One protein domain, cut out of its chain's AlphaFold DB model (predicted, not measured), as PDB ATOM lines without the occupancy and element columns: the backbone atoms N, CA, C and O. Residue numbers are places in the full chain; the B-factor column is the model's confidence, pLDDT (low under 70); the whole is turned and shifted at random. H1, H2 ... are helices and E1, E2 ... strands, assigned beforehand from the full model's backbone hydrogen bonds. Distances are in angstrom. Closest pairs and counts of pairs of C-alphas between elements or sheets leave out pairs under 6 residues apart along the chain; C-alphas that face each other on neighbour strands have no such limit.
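This is residues 39 to 78 and 143 to 308 of the 411 residues of the protein "Hypothetical protein" of Hermetia illucens (UniProt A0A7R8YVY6). A long rod: four helices, H1, H3, H4 and H6, lie lengthwise in an up-and-down bundle, each running against the one before it in the chain. At one end sits a small head with the two-strand antiparallel sheet E1 - E2 and the short helix H2, while H5 packs on H4 and H6 near that end; at the other end residues 202 to 208 stick out. The 206 printed residues hold H1, E1, H2, E2, H3, H4, H5 and H6 in that order, mostly helix. The whole is loose, with a radius of gyration of the C-alphas of 21.9 A and spans of 77 by 33 by 32 A.

H1, residues 39 to 61, begins at C-alpha 39 (50.160, 64.093, 98.570) and is 33.0 A long. E1 is residues 74 to 76, H2 149 to 157, E2 158 to 160. H3, residues 170 to 200, 44.4 A, has a kink of 27 degrees near residue 177. H4, residues 212 to 251, 58.5 A, has one of 27 degrees near 219. H5 is residues 259 to 265. H6, residues 278 to 308, 44.8 A, ends at C-alpha 308 (45.803, 84.240, 93.948).

H1 touches H6 at a shallow tilt of 25 degrees, closest at the C-alphas of Ser 51 and His 285, 4.7 A. H3 touches H1 with residues 177 to 191 alone, closest at C-alphas 184 and 45, 4.6 A. H4 touches H6, C-alphas 223 and 300 being closest at 5.0 A. H3 and H4 form a helical hairpin; their closest C-alphas, 197 and 212, are 6.5 A apart. H5 and H6 are another, closest at C-alphas 260 and 279, 4.2 A. H2 is close to H5 but not clearly touching. Between E1 and E2, N 75 and O 159 are 2.9 A apart, within hydrogen-bond range. Every O i to N i+4 pair is within range in H1, H2 and H5; H3 has 26 of 27, H4 33 of 36, H6 26 of 27.

The C-alphas of Glu 149 and Asp 206, the two farthest apart, are 78.7 A apart. Residues 79 to 142 are not printed; C-alphas 78 and 143 are 21.3 A apart across the cut. The links H1 to E1, H3 to H4 and H5 to H6 are long. The pLDDT is under 70 in residues 143 to 147, 200 to 210 and 270 to 273.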
ATOM      1  N   ILE A  39      50.951  64.971  97.697       96.25
ATOM      2  CA  ILE A  39      50.160  64.093  98.570       96.25
ATOM      3  C   ILE A  39      48.722  63.983  98.053       96.25
ATOM      4  O   ILE A  39      48.192  62.875  97.965       96.25
ATOM      5  N   CYS A  40      48.104  65.103  97.654       96.62
ATOM      6  CA  CYS A  40      46.768  65.083  97.055       96.62
ATOM      7  C   CYS A  40      46.738  64.220  95.789       96.62
ATOM      8  O   CYS A  40      45.859  63.374  95.650       96.62
ATOM      9  N   MET A  41      47.717  64.370  94.892       97.06
ATOM     10  CA  MET A  41      47.776  63.581  93.661       97.06
ATOM     11  C   MET A  41      47.999  62.089  93.932       97.06
ATOM     12  O   MET A  41      47.353  61.254  93.305       97.06
ATOM     13  N   ALA A  42      48.859  61.736  94.891       97.38
ATOM     14  CA  ALA A  42      49.060  60.346  95.294       97.38
ATOM     15  C   ALA A  42      47.763  59.721  95.842       97.38
ATOM     16  O   ALA A  42      47.410  58.602  95.470       97.38
ATOM     17  N   ALA A  43      47.014  60.466  96.663       97.69
ATOM     18  CA  ALA A  43      45.715  60.030  97.171       97.69
ATOM     19  C   ALA A  43      44.677  59.858  96.047       97.69
ATOM     20  O   ALA A  43      43.943  58.870  96.041       97.69
ATOM     21  N   ILE A  44      44.639  60.768  95.067       98.06
ATOM     22  CA  ILE A  44      43.777  60.658  93.875       98.06
ATOM     23  C   ILE A  44      44.097  59.380  93.094       98.06
ATOM     24  O   ILE A  44      43.186  58.617  92.785       98.06
ATOM     25  N   ILE A  45      45.376  59.117  92.806       98.25
ATOM     26  CA  ILE A  45      45.803  57.932  92.046       98.25
ATOM     27  C   ILE A  45      45.398  56.652  92.785       98.25
ATOM     28  O   ILE A  45      44.772  55.775  92.192       98.25
ATOM     29  N   LEU A  46      45.707  56.560  94.083       98.25
ATOM     30  CA  LEU A  46      45.388  55.384  94.891       98.25
ATOM     31  C   LEU A  46      43.875  55.139  94.964       98.25
ATOM     32  O   LEU A  46      43.415  54.019  94.749       98.25
ATOM     33  N   THR A  47      43.091  56.185  95.233       98.25
ATOM     34  CA  THR A  47      41.628  56.069  95.333       98.25
ATOM     35  C   THR A  47      40.982  55.722  93.996       98.25
ATOM     36  O   THR A  47      40.089  54.882  93.980       98.25
ATOM     37  N   ALA A  48      41.467  56.266  92.877       98.25
ATOM     38  CA  ALA A  48      40.970  55.926  91.545       98.25
ATOM     39  C   ALA A  48      41.251  54.456  91.178       98.25
ATOM     40  O   ALA A  48      40.376  53.767  90.653       98.25
ATOM     41  N   ILE A  49      42.440  53.936  91.511       98.19
ATOM     42  CA  ILE A  49      42.782  52.517  91.301       98.19
ATOM     43  C   ILE A  49      41.893  51.611  92.160       98.19
ATOM     44  O   ILE A  49      41.315  50.653  91.647       98.19
ATOM     45  N   LEU A  50      41.734  51.928  93.449       97.81
ATOM     46  CA  LEU A  50      40.848  51.175  94.344       97.81
ATOM     47  C   LEU A  50      39.394  51.209  93.857       97.81
ATOM     48  O   LEU A  50      38.709  50.188  93.895       97.81
ATOM     49  N   SER A  51      38.940  52.358  93.354       97.38
ATOM     50  CA  SER A  51      37.612  52.520  92.767       97.38
ATOM     51  C   SER A  51      37.417  51.626  91.545       97.38
ATOM     52  O   SER A  51      36.401  50.934  91.452       97.38
ATOM     53  N   PHE A  52      38.399  51.591  90.638       97.44
ATOM     54  CA  PHE A  52      38.380  50.730  89.457       97.44
ATOM     55  C   PHE A  52      38.307  49.246  89.836       97.44
ATOM     56  O   PHE A  52      37.445  48.533  89.327       97.44
ATOM     57  N   ILE A  53      39.154  48.790  90.766       96.75
ATOM     58  CA  ILE A  53      39.155  47.395  91.235       96.75
ATOM     59  C   ILE A  53      37.799  47.044  91.855       96.75
ATOM     60  O   ILE A  53      37.205  46.027  91.507       96.75
ATOM     61  N   ALA A  54      37.276  47.904  92.732       96.06
ATOM     62  CA  ALA A  54      35.991  47.679  93.381       96.06
ATOM     63  C   ALA A  54      34.827  47.625  92.373       96.06
ATOM     64  O   ALA A  54      33.945  46.780  92.515       96.06
ATOM     65  N   ALA A  55      34.835  48.472  91.334       95.69
ATOM     66  CA  ALA A  55      33.847  48.421  90.255       95.69
ATOM     67  C   ALA A  55      33.932  47.117  89.454       95.69
ATOM     68  O   ALA A  55      32.909  46.479  89.230       95.69
ATOM     69  N   GLN A  56      35.140  46.700  89.066       95.25
ATOM     70  CA  GLN A  56      35.356  45.452  88.326       95.25
ATOM     71  C   GLN A  56      34.843  44.243  89.108       95.25
ATOM     72  O   GLN A  56      34.032  43.480  88.593       95.25
ATOM     73  N   ARG A  57      35.224  44.119  90.387       93.62
ATOM     74  CA  ARG A  57      34.738  43.039  91.261       93.62
ATOM     75  C   ARG A  57      33.222  43.054  91.411       93.62
ATOM     76  O   ARG A  57      32.579  42.005  91.462       93.62
ATOM     77  N   LEU A  58      32.639  44.248  91.468       92.81
ATOM     78  CA  LEU A  58      31.195  44.398  91.524       92.81
ATOM     79  C   LEU A  58      30.529  43.950  90.218       92.81
ATOM     80  O   LEU A  58      29.487  43.319  90.291       92.81
ATOM     81  N   PHE A  59      31.113  44.195  89.043       93.25
ATOM     82  CA  PHE A  59      30.566  43.694  87.773       93.25
ATOM     83  C   PHE A  59      30.750  42.186  87.615       93.25
ATOM     84  O   PHE A  59      29.821  41.508  87.185       93.25
ATOM     85  N   GLU A  60      31.899  41.637  88.016       91.81
ATOM     86  CA  GLU A  60      32.154  40.188  88.030       91.81
ATOM     87  C   GLU A  60      31.089  39.436  88.838       91.81
ATOM     88  O   GLU A  60      30.611  38.387  88.412       91.81
ATOM     89  N   THR A  61      30.648  40.024  89.954       90.00
ATOM     90  CA  THR A  61      29.577  39.482  90.805       90.00
ATOM     91  C   THR A  61      28.261  39.272  90.035       90.00
ATOM     92  O   THR A  61      27.504  38.356  90.342       90.00
ATOM     93  N   PHE A  62      27.990  40.084  89.011       91.31
ATOM     94  CA  PHE A  62      26.772  40.020  88.197       91.31
ATOM     95  C   PHE A  62      27.051  39.522  86.767       91.31
ATOM     96  O   PHE A  62      26.434  39.993  85.816       91.31
ATOM     97  N   ASP A  63      27.983  38.575  86.598       91.50
ATOM     98  CA  ASP A  63      28.370  37.980  85.300       91.50
ATOM     99  C   ASP A  63      28.860  39.023  84.271       91.50
ATOM    100  O   ASP A  63      28.566  38.965  83.079       91.50
ATOM    101  N   GLY A  64      29.577  40.043  84.753       91.12
ATOM    102  CA  GLY A  64      30.072  41.156  83.941       91.12
ATOM    103  C   GLY A  64      29.002  42.187  83.575       91.12
ATOM    104  O   GLY A  64      29.292  43.129  82.834       91.12
ATOM    105  N   ASN A  65      27.776  42.036  84.084       92.44
ATOM    106  CA  ASN A  65      26.709  42.985  83.835       92.44
ATOM    107  C   ASN A  65      26.794  44.218  84.736       92.44
ATOM    108  O   ASN A  65      27.394  44.254  85.810       92.44
ATOM    109  N   CYS A  66      26.137  45.263  84.263       92.88
ATOM    110  CA  CYS A  66      26.305  46.610  84.752       92.88
ATOM    111  C   CYS A  66      25.111  47.042  85.589       92.88
ATOM    112  O   CYS A  66      24.029  47.321  85.066       92.88
ATOM    113  N   ILE A  67      25.323  47.111  86.899       90.69
ATOM    114  CA  ILE A  67      24.267  47.191  87.916       90.69
ATOM    115  C   ILE A  67      23.546  48.548  88.018       90.69
ATOM    116  O   ILE A  67      22.753  48.768  88.922       90.69
ATOM    117  N   TYR A  68      23.801  49.498  87.124       87.94
ATOM    118  CA  TYR A  68      23.362  50.896  87.262       87.94
ATOM    119  C   TYR A  68      21.953  51.185  86.715       87.94
ATOM    120  O   TYR A  68      21.691  52.252  86.167       87.94
ATOM    121  N   THR A  69      21.043  50.223  86.835       79.25
ATOM    122  CA  THR A  69      19.727  50.171  86.166       79.25
ATOM    123  C   THR A  69      18.624  49.779  87.161       79.25
ATOM    124  O   THR A  69      18.907  49.342  88.273       79.25
ATOM    125  N   TRP A  70      17.358  49.986  86.792       72.56
ATOM    126  CA  TRP A  70      16.205  49.936  87.696       72.56
ATOM    127  C   TRP A  70      15.254  48.751  87.493       72.56
ATOM    128  O   TRP A  70      14.372  48.563  88.327       72.56
ATOM    129  N   ASN A  71      15.396  47.961  86.425       87.19
ATOM    130  CA  ASN A  71      14.460  46.870  86.135       87.19
ATOM    131  C   ASN A  71      15.082  45.507  86.462       87.19
ATOM    132  O   ASN A  71      15.611  44.821  85.584       87.19
ATOM    133  N   ILE A  72      15.063  45.178  87.756       88.44
ATOM    134  CA  ILE A  72      15.615  43.945  88.319       88.44
ATOM    135  C   ILE A  72      14.492  42.927  88.432       88.44
ATOM    136  O   ILE A  72      13.459  43.197  89.041       88.44
ATOM    137  N   THR A  73      14.713  41.752  87.864       90.69
ATOM    138  CA  THR A  73      13.795  40.618  87.971       90.69
ATOM    139  C   THR A  73      14.407  39.556  88.864       90.69
ATOM    140  O   THR A  73      15.613  39.316  88.807       90.69
ATOM    141  N   PHE A  74      13.579  38.902  89.671       89.81
ATOM    142  CA  PHE A  74      14.018  37.854  90.585       89.81
ATOM    143  C   PHE A  74      13.547  36.487  90.101       89.81
ATOM    144  O   PHE A  74      12.472  36.357  89.515       89.81
ATOM    145  N   GLU A  75      14.350  35.471  90.383       90.06
ATOM    146  CA  GLU A  75      13.989  34.068  90.223       90.06
ATOM    147  C   GLU A  75      14.186  33.318  91.542       90.06
ATOM    148  O   GLU A  75      15.030  33.679  92.370       90.06
ATOM    149  N   SER A  76      13.396  32.264  91.745       87.69
ATOM    150  CA  SER A  76      13.553  31.401  92.911       87.69
ATOM    151  C   SER A  76      14.787  30.512  92.747       87.69
ATOM    152  O   SER A  76      14.990  29.903  91.700       87.69
ATOM    153  N   ARG A  77      15.588  30.377  93.808       82.88
ATOM    154  CA  ARG A  77      16.702  29.422  93.909       82.88
ATOM    155  C   ARG A  77      16.239  27.960  93.859       82.88
ATOM    156  O   ARG A  77      17.076  27.087  93.665       82.88
ATOM    157  N   VAL A  78      14.948  27.682  94.065       76.12
ATOM    158  CA  VAL A  78      14.445  26.338  94.410       76.12
ATOM    159  C   VAL A  78      14.185  25.424  93.197       76.12
ATOM    160  O   VAL A  78      13.996  24.226  93.381       76.12
ATOM    161  N   ARG A 143      18.941  37.181 112.535       58.47
ATOM    162  CA  ARG A 143      17.473  37.206 112.495       58.47
ATOM    163  C   ARG A 143      16.921  38.437 113.220       58.47
ATOM    164  O   ARG A 143      15.865  38.942 112.868       58.47
ATOM    165  N   GLU A 144      17.696  38.961 114.166       58.09
ATOM    166  CA  GLU A 144      17.456  40.170 114.947       58.09
ATOM    167  C   GLU A 144      17.257  41.450 114.110       58.09
ATOM    168  O   GLU A 144      16.546  42.358 114.533       58.09
ATOM    169  N   ASN A 145      17.819  41.534 112.899       59.81
ATOM    170  CA  ASN A 145      17.706  42.725 112.047       59.81
ATOM    171  C   ASN A 145      16.606  42.638 110.978       59.81
ATOM    172  O   ASN A 145      16.343  43.630 110.290       59.81
ATOM    173  N   VAL A 146      15.976  41.474 110.810       67.25
ATOM    174  CA  VAL A 146      14.939  41.255 109.797       67.25
ATOM    175  C   VAL A 146      13.584  41.252 110.498       67.25
ATOM    176  O   VAL A 146      13.234  40.315 111.205       67.25
ATOM    177  N   LYS A 147      12.821  42.338 110.326       69.81
ATOM    178  CA  LYS A 147      11.549  42.564 111.038       69.81
ATOM    179  C   LYS A 147      10.451  41.548 110.703       69.81
ATOM    180  O   LYS A 147       9.484  41.466 111.455       69.81
ATOM    181  N   SER A 148      10.565  40.825 109.592       79.12
ATOM    182  CA  SER A 148       9.540  39.901 109.108       79.12
ATOM    183  C   SER A 148      10.165  38.590 108.635       79.12
ATOM    184  O   SER A 148      11.104  38.583 107.843       79.12
ATOM    185  N   GLU A 149       9.607  37.467 109.082       83.44
ATOM    186  CA  GLU A 149       9.980  36.127 108.612       83.44
ATOM    187  C   GLU A 149       9.777  35.969 107.095       83.44
ATOM    188  O   GLU A 149      10.544  35.266 106.439       83.44
ATOM    189  N   ALA A 150       8.813  36.694 106.513       81.44
ATOM    190  CA  ALA A 150       8.599  36.720 105.067       81.44
ATOM    191  C   ALA A 150       9.794  37.325 104.310       81.44
ATOM    192  O   ALA A 150      10.183  36.798 103.272       81.44
ATOM    193  N   ASP A 151      10.417  38.376 104.853       79.75
ATOM    194  CA  ASP A 151      11.575  39.025 104.229       79.75
ATOM    195  C   ASP A 151      12.801  38.110 104.291       79.75
ATOM    196  O   ASP A 151      13.561  38.010 103.331       79.75
ATOM    197  N   TYR A 152      12.979  37.400 105.410       82.44
ATOM    198  CA  TYR A 152      14.047  36.411 105.555       82.44
ATOM    199  C   TYR A 152      13.880  35.267 104.550       82.44
ATOM    200  O   TYR A 152      14.824  34.934 103.836       82.44
ATOM    201  N   ASN A 153      12.669  34.711 104.449       84.69
ATOM    202  CA  ASN A 153      12.365  33.652 103.491       84.69
ATOM    203  C   ASN A 153      12.541  34.131 102.046       84.69
ATOM    204  O   ASN A 153      13.061  33.387 101.220       84.69
ATOM    205  N   PHE A 154      12.178  35.376 101.723       83.75
ATOM    206  CA  PHE A 154      12.429  35.940 100.396       83.75
ATOM    207  C   PHE A 154      13.932  36.020 100.096       83.75
ATOM    208  O   PHE A 154      14.375  35.544  99.055       83.75
ATOM    209  N   LEU A 155      14.733  36.576 101.010       83.75
ATOM    210  CA  LEU A 155      16.176  36.759 100.805       83.75
ATOM    211  C   LEU A 155      16.943  35.434 100.681       83.75
ATOM    212  O   LEU A 155      17.953  35.382  99.985       83.75
ATOM    213  N   THR A 156      16.482  34.369 101.340       82.88
ATOM    214  CA  THR A 156      17.109  33.041 101.247       82.88
ATOM    215  C   THR A 156      16.653  32.252 100.020       82.88
ATOM    216  O   THR A 156      17.423  31.446  99.500       82.88
ATOM    217  N   THR A 157      15.432  32.492  99.527       85.88
ATOM    218  CA  THR A 157      14.848  31.730  98.409       85.88
ATOM    219  C   THR A 157      14.948  32.421  97.058       85.88
ATOM    220  O   THR A 157      14.810  31.737  96.050       85.88
ATOM    221  N   MET A 158      15.193  33.728  96.996       86.25
ATOM    222  CA  MET A 158      15.256  34.479  95.741       86.25
ATOM    223  C   MET A 158      16.692  34.869  95.382       86.25
ATOM    224  O   MET A 158      17.552  35.077  96.239       86.25
ATOM    225  N   ARG A 159      16.961  34.982  94.082       88.06
ATOM    226  CA  ARG A 159      18.177  35.590  93.531       88.06
ATOM    227  C   ARG A 159      17.823  36.477  92.342       88.06
ATOM    228  O   ARG A 159      16.738  36.357  91.776       88.06
ATOM    229  N   VAL A 160      18.726  37.381  91.972       89.94
ATOM    230  CA  VAL A 160      18.556  38.192  90.759       89.94
ATOM    231  C   VAL A 160      18.658  37.289  89.528       89.94
ATOM    232  O   VAL A 160      19.655  36.592  89.353       89.94
ATOM    233  N   ASP A 161      17.639  37.320  88.669       90.69
ATOM    234  CA  ASP A 161      17.641  36.655  87.364       90.69
ATOM    235  C   ASP A 161      18.483  37.496  86.396       90.69
ATOM    236  O   ASP A 161      18.062  38.570  85.953       90.69
ATOM    237  N   ILE A 162      19.697  37.025  86.099       90.12
ATOM    238  CA  ILE A 162      20.664  37.744  85.256       90.12
ATOM    239  C   ILE A 162      20.143  37.912  83.823       90.12
ATOM    240  O   ILE A 162      20.452  38.913  83.177       90.12
ATOM    241  N   VAL A 163      19.352  36.958  83.326       90.94
ATOM    242  CA  VAL A 163      18.900  36.916  81.929       90.94
ATOM    243  C   VAL A 163      17.717  37.851  81.712       90.94
ATOM    244  O   VAL A 163      17.653  38.534  80.691       90.94
ATOM    245  N   LYS A 164      16.775  37.890  82.661       91.69
ATOM    246  CA  LYS A 164      15.585  38.747  82.562       91.69
ATOM    247  C   LYS A 164      15.821  40.181  83.039       91.69
ATOM    248  O   LYS A 164      15.082  41.079  82.631       91.69
ATOM    249  N   THR A 165      16.845  40.414  83.862       91.19
ATOM    250  CA  THR A 165      17.179  41.759  84.347       91.19
ATOM    251  C   THR A 165      17.682  42.624  83.195       91.19
ATOM    252  O   THR A 165      18.574  42.238  82.442       91.19
ATOM    253  N   VAL A 166      17.129  43.831  83.058       93.19
ATOM    254  CA  VAL A 166      17.568  44.775  82.021       93.19
ATOM    255  C   VAL A 166      18.744  45.574  82.552       93.19
ATOM    256  O   VAL A 166      18.548  46.521  83.310       93.19
ATOM    257  N   TRP A 167      19.953  45.205  82.137       92.75
ATOM    258  CA  TRP A 167      21.212  45.836  82.541       92.75
ATOM    259  C   TRP A 167      21.435  47.220  81.919       92.75
ATOM    260  O   TRP A 167      20.866  47.557  80.878       92.75
ATOM    261  N   ALA A 168      22.273  48.043  82.559       93.94
ATOM    262  CA  ALA A 168      22.696  49.303  81.958       93.94
ATOM    263  C   ALA A 168      23.512  49.040  80.676       93.94
ATOM    264  O   ALA A 168      24.169  48.009  80.537       93.94
ATOM    265  N   SER A 169      23.477  49.984  79.732       94.44
ATOM    266  CA  SER A 169      24.193  49.853  78.457       94.44
ATOM    267  C   SER A 169      25.702  49.716  78.663       94.44
ATOM    268  O   SER A 169      26.256  50.448  79.481       94.44
ATOM    269  N   VAL A 170      26.372  48.911  77.835       92.88
ATOM    270  CA  VAL A 170      27.833  48.695  77.875       92.88
ATOM    271  C   VAL A 170      28.621  50.013  77.905       92.88
ATOM    272  O   VAL A 170      29.492  50.185  78.749       92.88
ATOM    273  N   ASN A 171      28.225  51.001  77.093       94.94
ATOM    274  CA  ASN A 171      28.865  52.324  77.052       94.94
ATOM    275  C   ASN A 171      28.868  53.049  78.407       94.94
ATOM    276  O   ASN A 171      29.784  53.808  78.713       94.94
ATOM    277  N   PHE A 172      27.829  52.845  79.219       95.06
ATOM    278  CA  PHE A 172      27.751  53.439  80.551       95.06
ATOM    279  C   PHE A 172      28.759  52.785  81.500       95.06
ATOM    280  O   PHE A 172      29.389  53.458  82.307       95.06
ATOM    281  N   CYS A 173      28.954  51.479  81.375       94.06
ATOM    282  CA  CYS A 173      29.871  50.687  82.193       94.06
ATOM    283  C   CYS A 173      31.316  51.022  81.849       94.06
ATOM    284  O   CYS A 173      32.126  51.287  82.737       94.06
ATOM    285  N   ASP A 174      31.588  51.117  80.550       95.69
ATOM    286  CA  ASP A 174      32.838  51.619  80.011       95.69
ATOM    287  C   ASP A 174      33.109  53.027  80.534       95.69
ATOM    288  O   ASP A 174      34.189  53.283  81.055       95.69
ATOM    289  N   TYR A 175      32.124  53.929  80.501       96.12
ATOM    290  CA  TYR A 175      32.269  55.262  81.088       96.12
ATOM    291  C   TYR A 175      32.665  55.208  82.572       96.12
ATOM    292  O   TYR A 175      33.597  55.908  82.972       96.12
ATOM    293  N   VAL A 176      32.014  54.368  83.384       95.50
ATOM    294  CA  VAL A 176      32.335  54.240  84.816       95.50
ATOM    295  C   VAL A 176      33.774  53.773  85.033       95.50
ATOM    296  O   VAL A 176      34.497  54.361  85.838       95.50
ATOM    297  N   LEU A 177      34.209  52.754  84.293       96.06
ATOM    298  CA  LEU A 177      35.549  52.182  84.418       96.06
ATOM    299  C   LEU A 177      36.629  53.105  83.853       96.06
ATOM    300  O   LEU A 177      37.623  53.389  84.527       96.06
ATOM    301  N   TYR A 178      36.432  53.607  82.634       96.88
ATOM    302  CA  TYR A 178      37.389  54.479  81.964       96.88
ATOM    303  C   TYR A 178      37.558  55.799  82.696       96.88
ATOM    304  O   TYR A 178      38.675  56.298  82.744       96.88
ATOM    305  N   ASN A 179      36.513  56.355  83.316       96.88
ATOM    306  CA  ASN A 179      36.660  57.593  84.074       96.88
ATOM    307  C   ASN A 179      37.672  57.444  85.228       96.88
ATOM    308  O   ASN A 179      38.499  58.331  85.430       96.88
ATOM    309  N   GLN A 180      37.674  56.303  85.929       96.62
ATOM    310  CA  GLN A 180      38.642  56.031  87.002       96.62
ATOM    311  C   GLN A 180      40.061  55.812  86.464       96.62
ATOM    312  O   GLN A 180      41.031  56.343  87.010       96.62
ATOM    313  N   VAL A 181      40.198  55.087  85.352       97.38
ATOM    314  CA  VAL A 181      41.497  54.871  84.694       97.38
ATOM    315  C   VAL A 181      42.071  56.182  84.144       97.38
ATOM    316  O   VAL A 181      43.247  56.475  84.327       97.38
ATOM    317  N   LEU A 182      41.251  57.013  83.504       97.75
ATOM    318  CA  LEU A 182      41.691  58.305  82.981       97.75
ATOM    319  C   LEU A 182      42.057  59.276  84.107       97.75
ATOM    320  O   LEU A 182      43.034  60.016  83.969       97.75
ATOM    321  N   ALA A 183      41.330  59.249  85.229       97.06
ATOM    322  CA  ALA A 183      41.680  60.023  86.414       97.06
ATOM    323  C   ALA A 183      43.041  59.589  86.989       97.06
ATOM    324  O   ALA A 183      43.870  60.446  87.295       97.06
ATOM    325  N   SER A 184      43.323  58.284  87.083       97.81
ATOM    326  CA  SER A 184      44.616  57.800  87.588       97.81
ATOM    327  C   SER A 184      45.774  58.138  86.643       97.81
ATOM    328  O   SER A 184      46.798  58.649  87.098       97.81
ATOM    329  N   ILE A 185      45.602  57.960  85.327       97.88
ATOM    330  CA  ILE A 185      46.601  58.328  84.309       97.88
ATOM    331  C   ILE A 185      46.894  59.825  84.349       97.88
ATOM    332  O   ILE A 185      48.055  60.232  84.394       97.88
ATOM    333  N   SER A 186      45.852  60.652  84.385       96.69
ATOM    334  CA  SER A 186      46.009  62.106  84.479       96.69
ATOM    335  C   SER A 186      46.706  62.500  85.776       96.69
ATOM    336  O   SER A 186      47.584  63.362  85.769       96.69
ATOM    337  N   GLY A 187      46.386  61.812  86.875       96.31
ATOM    338  CA  GLY A 187      47.072  61.973  88.145       96.31
ATOM    339  C   GLY A 187      48.573  61.710  88.039       96.31
ATOM    340  O   GLY A 187      49.373  62.544  88.460       96.31
ATOM    341  N   MET A 188      48.959  60.592  87.415       97.00
ATOM    342  CA  MET A 188      50.362  60.238  87.186       97.00
ATOM    343  C   MET A 188      51.086  61.278  86.327       97.00
ATOM    344  O   MET A 188      52.164  61.723  86.709       97.00
ATOM    345  N   ILE A 189      50.479  61.723  85.220       95.88
ATOM    346  CA  ILE A 189      51.060  62.757  84.346       95.88
ATOM    347  C   ILE A 189      51.319  64.040  85.140       95.88
ATOM    348  O   ILE A 189      52.415  64.599  85.079       95.88
ATOM    349  N   CYS A 190      50.345  64.490  85.933       94.69
ATOM    350  CA  CYS A 190      50.495  65.681  86.762       94.69
ATOM    351  C   CYS A 190      51.588  65.514  87.829       94.69
ATOM    352  O   CYS A 190      52.366  66.444  88.032       94.69
ATOM    353  N   VAL A 191      51.707  64.345  88.470       95.06
ATOM    354  CA  VAL A 191      52.804  64.055  89.412       95.06
ATOM    355  C   VAL A 191      54.156  64.121  88.713       95.06
ATOM    356  O   VAL A 191      55.051  64.811  89.197       95.06
ATOM    357  N   THR A 192      54.310  63.459  87.565       93.31
ATOM    358  CA  THR A 192      55.559  63.480  86.796       93.31
ATOM    359  C   THR A 192      55.928  64.903  86.402       93.31
ATOM    360  O   THR A 192      57.069  65.310  86.619       93.31
ATOM    361  N   MET A 193      54.970  65.688  85.896       90.19
ATOM    362  CA  MET A 193      55.202  67.098  85.595       90.19
ATOM    363  C   MET A 193      55.676  67.839  86.852       90.19
ATOM    364  O   MET A 193      56.762  68.408  86.836       90.19
ATOM    365  N   LEU A 194      54.936  67.783  87.962       88.12
ATOM    366  CA  LEU A 194      55.293  68.484  89.203       88.12
ATOM    367  C   LEU A 194      56.684  68.102  89.736       88.12
ATOM    368  O   LEU A 194      57.425  68.986  90.170       88.12
ATOM    369  N   ILE A 195      57.062  66.821  89.670       89.69
ATOM    370  CA  ILE A 195      58.393  66.348  90.078       89.69
ATOM    371  C   ILE A 195      59.474  66.944  89.175       89.69
ATOM    372  O   ILE A 195      60.443  67.492  89.699       89.69
ATOM    373  N   LEU A 196      59.304  66.885  87.848       86.44
ATOM    374  CA  LEU A 196      60.272  67.428  86.888       86.44
ATOM    375  C   LEU A 196      60.514  68.927  87.109       86.44
ATOM    376  O   LEU A 196      61.655  69.382  87.068       86.44
ATOM    377  N   TYR A 197      59.464  69.697  87.408       78.69
ATOM    378  CA  TYR A 197      59.619  71.124  87.706       78.69
ATOM    379  C   TYR A 197      60.272  71.383  89.064       78.69
ATOM    380  O   TYR A 197      61.034  72.339  89.202       78.69
ATOM    381  N   HIS A 198      60.001  70.547  90.070       78.44
ATOM    382  CA  HIS A 198      60.615  70.712  91.385       78.44
ATOM    383  C   HIS A 198      62.111  70.369  91.369       78.44
ATOM    384  O   HIS A 198      62.912  71.056  92.004       78.44
ATOM    385  N   THR A 199      62.514  69.341  90.616       77.62
ATOM    386  CA  THR A 199      63.923  68.943  90.488       77.62
ATOM    387  C   THR A 199      64.721  69.891  89.592       77.62
ATOM    388  O   THR A 199      65.876  70.186  89.912       77.62
ATOM    389  N   ALA A 200      64.110  70.452  88.540       66.81
ATOM    390  CA  ALA A 200      64.762  71.401  87.631       66.81
ATOM    391  C   ALA A 200      65.282  72.674  88.329       66.81
ATOM    392  O   ALA A 200      66.257  73.265  87.878       66.81
ATOM    393  N   GLY A 201      64.708  73.073  89.471       62.47
ATOM    394  CA  GLY A 201      65.175  74.237  90.238       62.47
ATOM    395  C   GLY A 201      66.539  74.067  90.925       62.47
ATOM    396  O   GLY A 201      67.103  75.054  91.393       62.47
ATOM    397  N   LYS A 202      67.071  72.839  91.020       63.66
ATOM    398  CA  LYS A 202      68.392  72.566  91.621       63.66
ATOM    399  C   LYS A 202      69.500  72.415  90.580       63.66
ATOM    400  O   LYS A 202      70.646  72.742  90.873       63.66
ATOM    401  N   ALA A 203      69.161  71.953  89.379       57.78
ATOM    402  CA  ALA A 203      70.082  71.831  88.255       57.78
ATOM    403  C   ALA A 203      70.006  73.099  87.397       57.78
ATOM    404  O   ALA A 203      69.490  73.104  86.284       57.78
ATOM    405  N   GLN A 204      70.493  74.202  87.957       51.88
ATOM    406  CA  GLN A 204      70.690  75.461  87.248       51.88
ATOM    407  C   GLN A 204      71.907  75.312  86.317       51.88
ATOM    408  O   GLN A 204      72.970  75.852  86.591       51.88
ATOM    409  N   LEU A 205      71.777  74.495  85.269       48.78
ATOM    410  CA  LEU A 205      72.735  74.400  84.166       48.78
ATOM    411  C   LEU A 205      71.961  74.466  82.841       48.78
ATOM    412  O   LEU A 205      71.377  73.484  82.393       48.78
ATOM    413  N   ASP A 206      71.927  75.666  82.265       59.16
ATOM    414  CA  ASP A 206      71.893  76.004  80.831       59.16
ATOM    415  C   ASP A 206      70.765  75.486  79.918       59.16
ATOM    416  O   ASP A 206      70.675  75.901  78.765       59.16
ATOM    417  N   TRP A 207      69.843  74.645  80.386       58.66
ATOM    418  CA  TRP A 207      68.914  73.935  79.493       58.66
ATOM    419  C   TRP A 207      67.645  74.697  79.075       58.66
ATOM    420  O   TRP A 207      66.707  74.096  78.556       58.66
ATOM    421  N   GLY A 208      67.582  76.018  79.269       64.69
ATOM    422  CA  GLY A 208      66.490  76.849  78.736       64.69
ATOM    423  C   GLY A 208      65.074  76.438  79.175       64.69
ATOM    424  O   GLY A 208      64.097  76.822  78.527       64.69
ATOM    425  N   LEU A 209      64.935  75.647  80.249       59.34
ATOM    426  CA  LEU A 209      63.633  75.160  80.689       59.34
ATOM    427  C   LEU A 209      62.725  76.319  81.136       59.34
ATOM    428  O   LEU A 209      63.188  77.298  81.732       59.34
ATOM    429  N   PRO A 210      61.413  76.220  80.855       60.78
ATOM    430  CA  PRO A 210      60.461  77.264  81.186       60.78
ATOM    431  C   PRO A 210      60.366  77.475  82.700       60.78
ATOM    432  O   PRO A 210      60.352  76.537  83.494       60.78
ATOM    433  N   LYS A 211      60.254  78.749  83.081       73.62
ATOM    434  CA  LYS A 211      60.121  79.213  84.465       73.62
ATOM    435  C   LYS A 211      58.955  78.517  85.198       73.62
ATOM    436  O   LYS A 211      57.896  78.332  84.592       73.62
ATOM    437  N   PRO A 212      59.087  78.211  86.504       71.56
ATOM    438  CA  PRO A 212      58.135  77.390  87.266       71.56
ATOM    439  C   PRO A 212      56.707  77.952  87.338       71.56
ATOM    440  O   PRO A 212      55.757  77.187  87.463       71.56
ATOM    441  N   TRP A 213      56.504  79.264  87.208       82.56
ATOM    442  CA  TRP A 213      55.154  79.840  87.190       82.56
ATOM    443  C   TRP A 213      54.380  79.529  85.897       82.56
ATOM    444  O   TRP A 213      53.150  79.534  85.896       82.56
ATOM    445  N   ARG A 214      55.067  79.215  84.787       85.12
ATOM    446  CA  ARG A 214      54.411  78.962  83.492       85.12
ATOM    447  C   ARG A 214      53.564  77.692  83.490       85.12
ATOM    448  O   ARG A 214      52.617  77.617  82.714       85.12
ATOM    449  N   ILE A 215      53.855  76.724  84.363       86.38
ATOM    450  CA  ILE A 215      53.028  75.517  84.520       86.38
ATOM    451  C   ILE A 215      51.797  75.744  85.410       86.38
ATOM    452  O   ILE A 215      50.824  74.990  85.317       86.38
ATOM    453  N   VAL A 216      51.782  76.787  86.242       89.44
ATOM    454  CA  VAL A 216      50.669  77.022  87.171       89.44
ATOM    455  C   VAL A 216      49.364  77.218  86.396       89.44
ATOM    456  O   VAL A 216      48.378  76.555  86.704       89.44
ATOM    457  N   PHE A 217      49.374  78.024  85.330       91.75
ATOM    458  CA  PHE A 217      48.176  78.299  84.528       91.75
ATOM    459  C   PHE A 217      47.583  77.049  83.844       91.75
ATOM    460  O   PHE A 217      46.410  76.759  84.090       91.75
ATOM    461  N   PRO A 218      48.344  76.257  83.054       92.00
ATOM    462  CA  PRO A 218      47.849  74.989  82.515       92.00
ATOM    463  C   PRO A 218      47.332  74.034  83.592       92.00
ATOM    464  O   PRO A 218      46.315  73.376  83.386       92.00
ATOM    465  N   SER A 219      47.995  73.981  84.752       93.31
ATOM    466  CA  SER A 219      47.591  73.089  85.845       93.31
ATOM    467  C   SER A 219      46.263  73.502  86.472       93.31
ATOM    468  O   SER A 219      45.429  72.642  86.732       93.31
ATOM    469  N   VAL A 220      46.027  74.805  86.677       95.88
ATOM    470  CA  VAL A 220      44.738  75.319  87.175       95.88
ATOM    471  C   VAL A 220      43.608  74.938  86.219       95.88
ATOM    472  O   VAL A 220      42.570  74.455  86.666       95.88
ATOM    473  N   ILE A 221      43.821  75.092  84.908       96.31
ATOM    474  CA  ILE A 221      42.831  74.716  83.891       96.31
ATOM    475  C   ILE A 221      42.582  73.203  83.920       96.31
ATOM    476  O   ILE A 221      41.433  72.773  84.006       96.31
ATOM    477  N   ALA A 222      43.645  72.392  83.903       95.56
ATOM    478  CA  ALA A 222      43.538  70.935  83.919       95.56
ATOM    479  C   ALA A 222      42.823  70.421  85.180       95.56
ATOM    480  O   ALA A 222      41.891  69.624  85.076       95.56
ATOM    481  N   PHE A 223      43.204  70.905  86.366       96.94
ATOM    482  CA  PHE A 223      42.561  70.529  87.626       96.94
ATOM    483  C   PHE A 223      41.118  71.024  87.713       96.94
ATOM    484  O   PHE A 223      40.273  70.317  88.260       96.94
ATOM    485  N   GLY A 224      40.805  72.186  87.134       98.00
ATOM    486  CA  GLY A 224      39.436  72.687  87.038       98.00
ATOM    487  C   GLY A 224      38.550  71.771  86.193       98.00
ATOM    488  O   GLY A 224      37.478  71.367  86.641       98.00
ATOM    489  N   ILE A 225      39.026  71.367  85.009       97.88
ATOM    490  CA  ILE A 225      38.318  70.420  84.133       97.88
ATOM    491  C   ILE A 225      38.101  69.085  84.856       97.88
ATOM    492  O   ILE A 225      36.967  68.611  84.939       97.88
ATOM    493  N   TRP A 226      39.151  68.502  85.443       97.88
ATOM    494  CA  TRP A 226      39.050  67.230  86.167       97.88
ATOM    495  C   TRP A 226      38.154  67.294  87.405       97.88
ATOM    496  O   TRP A 226      37.455  66.323  87.703       97.88
ATOM    497  N   SER A 227      38.109  68.437  88.094       98.38
ATOM    498  CA  SER A 227      37.176  68.664  89.203       98.38
ATOM    499  C   SER A 227      35.728  68.621  88.721       98.38
ATOM    500  O   SER A 227      34.910  67.920  89.312       98.38
ATOM    501  N   ILE A 228      35.410  69.301  87.613       98.44
ATOM    502  CA  ILE A 228      34.062  69.286  87.027       98.44
ATOM    503  C   ILE A 228      33.684  67.865  86.592       98.44
ATOM    504  O   ILE A 228      32.613  67.384  86.958       98.44
ATOM    505  N   VAL A 229      34.570  67.174  85.865       98.06
ATOM    506  CA  VAL A 229      34.347  65.786  85.422       98.06
ATOM    507  C   VAL A 229      34.094  64.863  86.616       98.06
ATOM    508  O   VAL A 229      33.143  64.086  86.594       98.06
ATOM    509  N   SER A 230      34.879  64.989  87.689       98.00
ATOM    510  CA  SER A 230      34.728  64.163  88.894       98.00
ATOM    511  C   SER A 230      33.432  64.451  89.655       98.00
ATOM    512  O   SER A 230      32.792  63.520  90.139       98.00
ATOM    513  N   ILE A 231      33.004  65.714  89.734       98.50
ATOM    514  CA  ILE A 231      31.718  66.090  90.343       98.50
ATOM    515  C   ILE A 231      30.557  65.503  89.537       98.50
ATOM    516  O   ILE A 231      29.672  64.866  90.109       98.50
ATOM    517  N   VAL A 232      30.568  65.679  88.210       98.25
ATOM    518  CA  VAL A 232      29.544  65.115  87.318       98.25
ATOM    519  C   VAL A 232      29.496  63.596  87.459       98.25
ATOM    520  O   VAL A 232      28.411  63.033  87.594       98.25
ATOM    521  N   HIS A 233      30.660  62.946  87.502       97.38
ATOM    522  CA  HIS A 233      30.758  61.507  87.695       97.38
ATOM    523  C   HIS A 233      30.109  61.064  89.012       97.38
ATOM    524  O   HIS A 233      29.229  60.210  88.985       97.38
ATOM    525  N   VAL A 234      30.441  61.685  90.150       97.88
ATOM    526  CA  VAL A 234      29.820  61.351  91.447       97.88
ATOM    527  C   VAL A 234      28.301  61.535  91.413       97.88
ATOM    528  O   VAL A 234      27.580  60.660  91.881       97.88
ATOM    529  N   VAL A 235      27.790  62.614  90.808       97.88
ATOM    530  CA  VAL A 235      26.338  62.855  90.699       97.88
ATOM    531  C   VAL A 235      25.642  61.780  89.863       97.88
ATOM    532  O   VAL A 235      24.553  61.329  90.226       97.88
ATOM    533  N   ILE A 236      26.243  61.376  88.740       96.31
ATOM    534  CA  ILE A 236      25.726  60.288  87.904       96.31
ATOM    535  C   ILE A 236      25.699  58.989  88.714       96.31
ATOM    536  O   ILE A 236      24.668  58.322  88.761       96.31
ATOM    537  N   MET A 237      26.792  58.670  89.408       95.69
ATOM    538  CA  MET A 237      26.920  57.442  90.191       95.69
ATOM    539  C   MET A 237      25.955  57.392  91.374       95.69
ATOM    540  O   MET A 237      25.293  56.376  91.563       95.69
ATOM    541  N   ASP A 238      25.807  58.480  92.132       95.44
ATOM    542  CA  ASP A 238      24.862  58.553  93.250       95.44
ATOM    543  C   ASP A 238      23.418  58.345  92.769       95.44
ATOM    544  O   ASP A 238      22.661  57.602  93.394       95.44
ATOM    545  N   LYS A 239      23.035  58.939  91.627       94.94
ATOM    546  CA  LYS A 239      21.709  58.721  91.025       94.94
ATOM    547  C   LYS A 239      21.523  57.276  90.579       94.94
ATOM    548  O   LYS A 239      20.491  56.679  90.885       94.94
ATOM    549  N   SER A 240      22.508  56.714  89.884       93.44
ATOM    550  CA  SER A 240      22.456  55.336  89.397       93.44
ATOM    551  C   SER A 240      22.372  54.328  90.539       93.44
ATOM    552  O   SER A 240      21.534  53.428  90.505       93.44
ATOM    553  N   TYR A 241      23.173  54.508  91.590       93.06
ATOM    554  CA  TYR A 241      23.122  53.658  92.773       93.06
ATOM    555  C   TYR A 241      21.821  53.815  93.539       93.06
ATOM    556  O   TYR A 241      21.211  52.814  93.899       93.06
ATOM    557  N   HIS A 242      21.347  55.043  93.742       93.00
ATOM    558  CA  HIS A 242      20.057  55.259  94.382       93.00
ATOM    559  C   HIS A 242      18.928  54.573  93.606       93.00
ATOM    560  O   HIS A 242      18.104  53.887  94.208       93.00
ATOM    561  N   SER A 243      18.932  54.689  92.276       91.50
ATOM    562  CA  SER A 243      17.966  54.025  91.402       91.50
ATOM    563  C   SER A 243      18.014  52.503  91.561       91.50
ATOM    564  O   SER A 243      16.982  51.892  91.830       91.50
ATOM    565  N   PHE A 244      19.201  51.901  91.477       91.06
ATOM    566  CA  PHE A 244      19.400  50.461  91.650       91.06
ATOM    567  C   PHE A 244      18.939  49.970  93.031       91.06
ATOM    568  O   PHE A 244      18.117  49.061  93.144       91.06
ATOM    569  N   CYS A 245      19.397  50.636  94.092       91.38
ATOM    570  CA  CYS A 245      19.035  50.314  95.468       91.38
ATOM    571  C   CYS A 245      17.530  50.471  95.725       91.38
ATOM    572  O   CYS A 245      16.938  49.664  96.438       91.38
ATOM    573  N   SER A 246      16.899  51.495  95.145       90.44
ATOM    574  CA  SER A 246      15.454  51.707  95.268       90.44
ATOM    575  C   SER A 246      14.645  50.637  94.530       90.44
ATOM    576  O   SER A 246      13.602  50.226  95.034       90.44
ATOM    577  N   GLY A 247      15.142  50.141  93.390       89.19
ATOM    578  CA  GLY A 247      14.550  49.020  92.657       89.19
ATOM    579  C   GLY A 247      14.590  47.729  93.472       89.19
ATOM    580  O   GLY A 247      13.555  47.099  93.667       89.19
ATOM    581  N   LEU A 248      15.754  47.406  94.047       88.62
ATOM    582  CA  LEU A 248      15.908  46.261  94.952       88.62
ATOM    583  C   LEU A 248      14.969  46.362  96.165       88.62
ATOM    584  O   LEU A 248      14.279  45.407  96.505       88.62
ATOM    585  N   ALA A 249      14.923  47.527  96.820       88.44
ATOM    586  CA  ALA A 249      14.105  47.720  98.015       88.44
ATOM    587  C   ALA A 249      12.596  47.658  97.724       88.44
ATOM    588  O   ALA A 249      11.822  47.199  98.565       88.44
ATOM    589  N   ARG A 250      12.166  48.120  96.540       87.06
ATOM    590  CA  ARG A 250      10.757  48.106  96.131       87.06
ATOM    591  C   ARG A 250      10.218  46.684  96.029       87.06
ATOM    592  O   ARG A 250       9.108  46.447  96.497       87.06
ATOM    593  N   GLU A 251      10.993  45.769  95.460       83.88
ATOM    594  CA  GLU A 251      10.534  44.394  95.264       83.88
ATOM    595  C   GLU A 251      10.482  43.606  96.576       83.88
ATOM    596  O   GLU A 251       9.582  42.806  96.803       83.88
ATOM    597  N   ILE A 252      11.402  43.900  97.496       80.44
ATOM    598  CA  ILE A 252      11.553  43.155  98.754       80.44
ATOM    599  C   ILE A 252      10.580  43.677  99.822       80.44
ATOM    600  O   ILE A 252      10.539  43.161 100.928       80.44
ATOM    601  N   GLN A 253       9.796  44.723  99.526       80.19
ATOM    602  CA  GLN A 253       8.899  45.419 100.465       80.19
ATOM    603  C   GLN A 253       9.582  45.892 101.772       80.19
ATOM    604  O   GLN A 253       8.925  46.411 102.679       80.19
ATOM    605  N   THR A 254      10.913  45.811 101.854       70.94
ATOM    606  CA  THR A 254      11.702  46.169 103.031       70.94
ATOM    607  C   THR A 254      12.211  47.594 102.910       70.94
ATOM    608  O   THR A 254      13.123  47.911 102.151       70.94
ATOM    609  N   LYS A 255      11.659  48.495 103.725       72.25
ATOM    610  CA  LYS A 255      12.156  49.880 103.805       72.25
ATOM    611  C   LYS A 255      13.392  50.040 104.698       72.25
ATOM    612  O   LYS A 255      13.941  51.134 104.769       72.25
ATOM    613  N   THR A 256      13.802  48.998 105.426       76.19
ATOM    614  CA  THR A 256      14.771  49.119 106.532       76.19
ATOM    615  C   THR A 256      16.159  48.550 106.249       76.19
ATOM    616  O   THR A 256      17.067  48.805 107.039       76.19
ATOM    617  N   LEU A 257      16.363  47.793 105.167       82.31
ATOM    618  CA  LEU A 257      17.681  47.230 104.859       82.31
ATOM    619  C   LEU A 257      18.528  48.214 104.040       82.31
ATOM    620  O   LEU A 257      18.078  48.785 103.051       82.31
ATOM    621  N   GLY A 258      19.785  48.395 104.453       87.31
ATOM    622  CA  GLY A 258      20.769  49.161 103.688       87.31
ATOM    623  C   GLY A 258      21.147  48.454 102.384       87.31
ATOM    624  O   GLY A 258      21.232  47.227 102.337       87.31
ATOM    625  N   CYS A 259      21.422  49.230 101.333       90.44
ATOM    626  CA  CYS A 259      21.684  48.688  99.996       90.44
ATOM    627  C   CYS A 259      22.883  47.731  99.941       90.44
ATOM    628  O   CYS A 259      22.833  46.712  99.266       90.44
ATOM    629  N   ASN A 260      23.935  47.993 100.720       90.06
ATOM    630  CA  ASN A 260      25.090  47.101 100.829       90.06
ATOM    631  C   ASN A 260      24.712  45.700 101.347       90.06
ATOM    632  O   ASN A 260      25.232  44.704 100.852       90.06
ATOM    633  N   LYS A 261      23.789  45.614 102.315       89.19
ATOM    634  CA  LYS A 261      23.284  44.331 102.827       89.19
ATOM    635  C   LYS A 261      22.422  43.624 101.783       89.19
ATOM    636  O   LYS A 261      22.506  42.411 101.643       89.19
ATOM    637  N   LEU A 262      21.634  44.397 101.040       88.69
ATOM    638  CA  LEU A 262      20.748  43.896  99.994       88.69
ATOM    639  C   LEU A 262      21.541  43.288  98.828       88.69
ATOM    640  O   LEU A 262      21.257  42.173  98.405       88.69
ATOM    641  N   ILE A 263      22.598  43.975  98.388       90.56
ATOM    642  CA  ILE A 263      23.536  43.486  97.369       90.56
ATOM    643  C   ILE A 263      24.210  42.183  97.819       90.56
ATOM    644  O   ILE A 263      24.336  41.259  97.023       90.56
ATOM    645  N   ASN A 264      24.605  42.084  99.092       89.12
ATOM    646  CA  ASN A 264      25.195  40.857  99.635       89.12
ATOM    647  C   ASN A 264      24.220  39.679  99.641       89.12
ATOM    648  O   ASN A 264      24.616  38.563  99.323       89.12
ATOM    649  N   ALA A 265      22.959  39.919 100.002       85.06
ATOM    650  CA  ALA A 265      21.958  38.862 100.101       85.06
ATOM    651  C   ALA A 265      21.514  38.328  98.726       85.06
ATOM    652  O   ALA A 265      21.276  37.134  98.569       85.06
ATOM    653  N   LEU A 266      21.418  39.208  97.726       82.44
ATOM    654  CA  LEU A 266      20.809  38.909  96.422       82.44
ATOM    655  C   LEU A 266      21.826  38.621  95.322       82.44
ATOM    656  O   LEU A 266      21.459  38.524  94.148       82.44
ATOM    657  N   ASN A 267      23.095  38.512  95.699       82.75
ATOM    658  CA  ASN A 267      24.165  38.166  94.788       82.75
ATOM    659  C   ASN A 267      23.827  36.846  94.051       82.75
ATOM    660  O   ASN A 267      23.548  35.841  94.715       82.75
ATOM    661  N   PRO A 268      23.826  36.830  92.703       76.38
ATOM    662  CA  PRO A 268      23.509  35.629  91.936       76.38
ATOM    663  C   PRO A 268      24.604  34.554  92.010       76.38
ATOM    664  O   PRO A 268      24.301  33.372  91.845       76.38
ATOM    665  N   LEU A 269      25.857  34.946  92.265       74.44
ATOM    666  CA  LEU A 269      26.996  34.039  92.356       74.44
ATOM    667  C   LEU A 269      27.389  33.854  93.821       74.44
ATOM    668  O   LEU A 269      27.958  34.751  94.442       74.44
ATOM    669  N   VAL A 270      27.127  32.671  94.375       67.00
ATOM    670  CA  VAL A 270      27.720  32.268  95.655       67.00
ATOM    671  C   VAL A 270      29.200  31.984  95.390       67.00
ATOM    672  O   VAL A 270      29.581  30.874  95.040       67.00
ATOM    673  N   ILE A 271      30.040  33.020  95.448       66.56
ATOM    674  CA  ILE A 271      31.496  32.857  95.378       66.56
ATOM    675  C   ILE A 271      31.949  32.482  96.791       66.56
ATOM    676  O   ILE A 271      32.157  33.361  97.628       66.56
ATOM    677  N   GLU A 272      32.037  31.178  97.054       64.12
ATOM    678  CA  GLU A 272      32.248  30.602  98.393       64.12
ATOM    679  C   GLU A 272      33.585  30.994  99.052       64.12
ATOM    680  O   GLU A 272      33.686  30.925 100.279       64.12
ATOM    681  N   ASP A 273      34.551  31.510  98.278       63.19
ATOM    682  CA  ASP A 273      35.929  31.747  98.740       63.19
ATOM    683  C   ASP A 273      36.423  33.202  98.605       63.19
ATOM    684  O   ASP A 273      37.603  33.496  98.804       63.19
ATOM    685  N   SER A 274      35.543  34.162  98.294       70.88
ATOM    686  CA  SER A 274      35.962  35.571  98.242       70.88
ATOM    687  C   SER A 274      35.878  36.242  99.619       70.88
ATOM    688  O   SER A 274      34.801  36.464 100.168       70.88
ATOM    689  N   TRP A 275      37.031  36.628 100.170       74.81
ATOM    690  CA  TRP A 275      37.146  37.374 101.434       74.81
ATOM    691  C   TRP A 275      36.470  38.761 101.407       74.81
ATOM    692  O   TRP A 275      36.249  39.365 102.457       74.81
ATOM    693  N   ILE A 276      36.112  39.277 100.222       84.56
ATOM    694  CA  ILE A 276      35.444  40.572 100.050       84.56
ATOM    695  C   ILE A 276      34.023  40.369  99.529       84.56
ATOM    696  O   ILE A 276      33.811  40.049  98.361       84.56
ATOM    697  N   THR A 277      33.039  40.667 100.378       90.12
ATOM    698  CA  THR A 277      31.629  40.624  99.967       90.12
ATOM    699  C   THR A 277      31.303  41.714  98.925       90.12
ATOM    700  O   THR A 277      31.837  42.828  99.004       90.12
ATOM    701  N   PRO A 278      30.387  41.467  97.971       90.81
ATOM    702  CA  PRO A 278      30.008  42.449  96.948       90.81
ATOM    703  C   PRO A 278      29.550  43.808  97.496       90.81
ATOM    704  O   PRO A 278      29.828  44.860  96.927       90.81
ATOM    705  N   GLY A 279      28.892  43.814  98.650       91.88
ATOM    706  CA  GLY A 279      28.456  45.000  99.377       91.88
ATOM    707  C   GLY A 279      29.624  45.831  99.911       91.88
ATOM    708  O   GLY A 279      29.516  47.059  99.960       91.88
ATOM    709  N   VAL A 280      30.751  45.197 100.257       93.25
ATOM    710  CA  VAL A 280      32.001  45.899 100.590       93.25
ATOM    711  C   VAL A 280      32.597  46.525  99.334       93.25
ATOM    712  O   VAL A 280      32.998  47.685  99.393       93.25
ATOM    713  N   ASN A 281      32.584  45.834  98.189       94.06
ATOM    714  CA  ASN A 281      33.022  46.412  96.910       94.06
ATOM    715  C   ASN A 281      32.163  47.621  96.511       94.06
ATOM    716  O   ASN A 281      32.698  48.677  96.188       94.06
ATOM    717  N   TYR A 282      30.838  47.522  96.634       94.88
ATOM    718  CA  TYR A 282      29.917  48.645  96.436       94.88
ATOM    719  C   TYR A 282      30.246  49.844  97.339       94.88
ATOM    720  O   TYR A 282      30.351  50.982  96.866       94.88
ATOM    721  N   LEU A 283      30.431  49.600  98.642       95.69
ATOM    722  CA  LEU A 283      30.741  50.656  99.603       95.69
ATOM    723  C   LEU A 283      32.107  51.286  99.311       95.69
ATOM    724  O   LEU A 283      32.237  52.509  99.325       95.69
ATOM    725  N   THR A 284      33.101  50.455  99.001       95.94
ATOM    726  CA  THR A 284      34.464  50.869  98.654       95.94
ATOM    727  C   THR A 284      34.454  51.722  97.400       95.94
ATOM    728  O   THR A 284      35.027  52.808  97.402       95.94
ATOM    729  N   HIS A 285      33.751  51.293  96.352       96.50
ATOM    730  CA  HIS A 285      33.617  52.066  95.127       96.50
ATOM    731  C   HIS A 285      32.952  53.423  95.399       96.50
ATOM    732  O   HIS A 285      33.511  54.461  95.063       96.50
ATOM    733  N   THR A 286      31.816  53.438  96.102       96.25
ATOM    734  CA  THR A 286      31.084  54.676  96.429       96.25
ATOM    735  C   THR A 286      31.910  55.639  97.293       96.25
ATOM    736  O   THR A 286      31.855  56.856  97.114       96.25
ATOM    737  N   ALA A 287      32.692  55.120  98.240       97.75
ATOM    738  CA  ALA A 287      33.574  55.939  99.064       97.75
ATOM    739  C   ALA A 287      34.747  56.492  98.243       97.75
ATOM    740  O   ALA A 287      35.011  57.695  98.267       97.75
ATOM    741  N   THR A 288      35.426  55.632  97.484       97.81
ATOM    742  CA  THR A 288      36.607  56.004  96.693       97.81
ATOM    743  C   THR A 288      36.282  57.040  95.622       97.81
ATOM    744  O   THR A 288      37.008  58.023  95.557       97.81
ATOM    745  N   ILE A 289      35.160  56.939  94.891       97.88
ATOM    746  CA  ILE A 289      34.770  57.979  93.913       97.88
ATOM    747  C   ILE A 289      34.608  59.363  94.560       97.88
ATOM    748  O   ILE A 289      34.983  60.378  93.971       97.88
ATOM    749  N   ARG A 290      34.092  59.420  95.797       98.00
ATOM    750  CA  ARG A 290      33.925  60.675  96.544       98.00
ATOM    751  C   ARG A 290      35.268  61.216  97.011       98.00
ATOM    752  O   ARG A 290      35.500  62.414  96.883       98.00
ATOM    753  N   PHE A 291      36.165  60.356  97.494       98.06
ATOM    754  CA  PHE A 291      37.525  60.765  97.850       98.06
ATOM    755  C   PHE A 291      38.322  61.249  96.639       98.06
ATOM    756  O   PHE A 291      39.000  62.267  96.739       98.06
ATOM    757  N   THR A 292      38.202  60.587  95.487       98.00
ATOM    758  CA  THR A 292      38.826  61.031  94.237       98.00
ATOM    759  C   THR A 292      38.299  62.408  93.825       98.00
ATOM    760  O   THR A 292      39.092  63.297  93.519       98.00
ATOM    761  N   MET A 293      36.981  62.635  93.897       98.31
ATOM    762  CA  MET A 293      36.373  63.948  93.643       98.31
ATOM    763  C   MET A 293      36.887  65.022  94.610       98.31
ATOM    764  O   MET A 293      37.343  66.074  94.162       98.31
ATOM    765  N   LEU A 294      36.887  64.744  95.918       98.12
ATOM    766  CA  LEU A 294      37.420  65.661  96.927       98.12
ATOM    767  C   LEU A 294      38.903  65.957  96.690       98.12
ATOM    768  O   LEU A 294      39.328  67.100  96.854       98.12
ATOM    769  N   GLY A 295      39.678  64.958  96.269       97.50
ATOM    770  CA  GLY A 295      41.082  65.105  95.911       97.50
ATOM    771  C   GLY A 295      41.279  66.089  94.760       97.50
ATOM    772  O   GLY A 295      42.044  67.040  94.908       97.50
ATOM    773  N   TRP A 296      40.559  65.916  93.648       98.25
ATOM    774  CA  TRP A 296      40.646  66.829  92.499       98.25
ATOM    775  C   TRP A 296      40.228  68.257  92.852       98.25
ATOM    776  O   TRP A 296      40.954  69.196  92.530       98.25
ATOM    777  N   VAL A 297      39.116  68.421  93.578       98.44
ATOM    778  CA  VAL A 297      38.647  69.739  94.035       98.44
ATOM    779  C   VAL A 297      39.680  70.389  94.958       98.44
ATOM    780  O   VAL A 297      39.996  71.565  94.799       98.44
ATOM    781  N   THR A 298      40.263  69.631  95.887       97.62
ATOM    782  CA  THR A 298      41.296  70.141  96.799       97.62
ATOM    783  C   THR A 298      42.559  70.545  96.036       97.62
ATOM    784  O   THR A 298      43.083  71.634  96.264       97.62
ATOM    785  N   ALA A 299      43.021  69.732  95.082       96.75
ATOM    786  CA  ALA A 299      44.167  70.061  94.234       96.75
ATOM    787  C   ALA A 299      43.918  71.332  93.401       96.75
ATOM    788  O   ALA A 299      44.792  72.201  93.317       96.75
ATOM    789  N   PHE A 300      42.713  71.485  92.844       97.88
ATOM    790  CA  PHE A 300      42.299  72.698  92.142       97.88
ATOM    791  C   PHE A 300      42.330  73.927  93.058       97.88
ATOM    792  O   PHE A 300      42.924  74.942  92.696       97.88
ATOM    793  N   LEU A 301      41.766  73.829  94.267       97.50
ATOM    794  CA  LEU A 301      41.760  74.924  95.240       97.50
ATOM    795  C   LEU A 301      43.170  75.310  95.700       97.50
ATOM    796  O   LEU A 301      43.458  76.499  95.819       97.50
ATOM    797  N   ILE A 302      44.068  74.342  95.907       95.81
ATOM    798  CA  ILE A 302      45.472  74.616  96.256       95.81
ATOM    799  C   ILE A 302      46.168  75.380  95.122       95.81
ATOM    800  O   ILE A 302      46.858  76.368  95.379       95.81
ATOM    801  N   MET A 303      45.970  74.969  93.866       94.94
ATOM    802  CA  MET A 303      46.564  75.664  92.719       94.94
ATOM    803  C   MET A 303      45.961  77.051  92.494       94.94
ATOM    804  O   MET A 303      46.690  77.990  92.171       94.94
ATOM    805  N   LEU A 304      44.657  77.209  92.723       96.31
ATOM    806  CA  LEU A 304      43.993  78.506  92.674       96.31
ATOM    807  C   LEU A 304      44.530  79.436  93.769       96.31
ATOM    808  O   LEU A 304      44.871  80.580  93.485       96.31
ATOM    809  N   ALA A 305      44.677  78.938  94.999       95.75
ATOM    810  CA  ALA A 305      45.266  79.690  96.102       95.75
ATOM    811  C   ALA A 305      46.704  80.121  95.777       95.75
ATOM    812  O   ALA A 305      47.050  81.287  95.959       95.75
ATOM    813  N   ARG A 306      47.522  79.223  95.213       93.12
ATOM    814  CA  ARG A 306      48.884  79.546  94.759       93.12
ATOM    815  C   ARG A 306      48.898  80.696  93.747       93.12
ATOM    816  O   ARG A 306      49.734  81.590  93.866       93.12
ATOM    817  N   MET A 307      47.967  80.684  92.791       93.44
ATOM    818  CA  MET A 307      47.822  81.745  91.791       93.44
ATOM    819  C   MET A 307      47.378  83.072  92.427       93.44
ATOM    820  O   MET A 307      47.986  84.104  92.163       93.44
ATOM    821  N   MET A 308      46.363  83.045  93.297       95.00
ATOM    822  CA  MET A 308      45.803  84.240  93.948       95.00
ATOM    823  C   MET A 308      46.799  84.927  94.887       95.00
ATOM    824  O   MET A 308      46.873  86.152  94.916       95.00
TER     825      MET A 308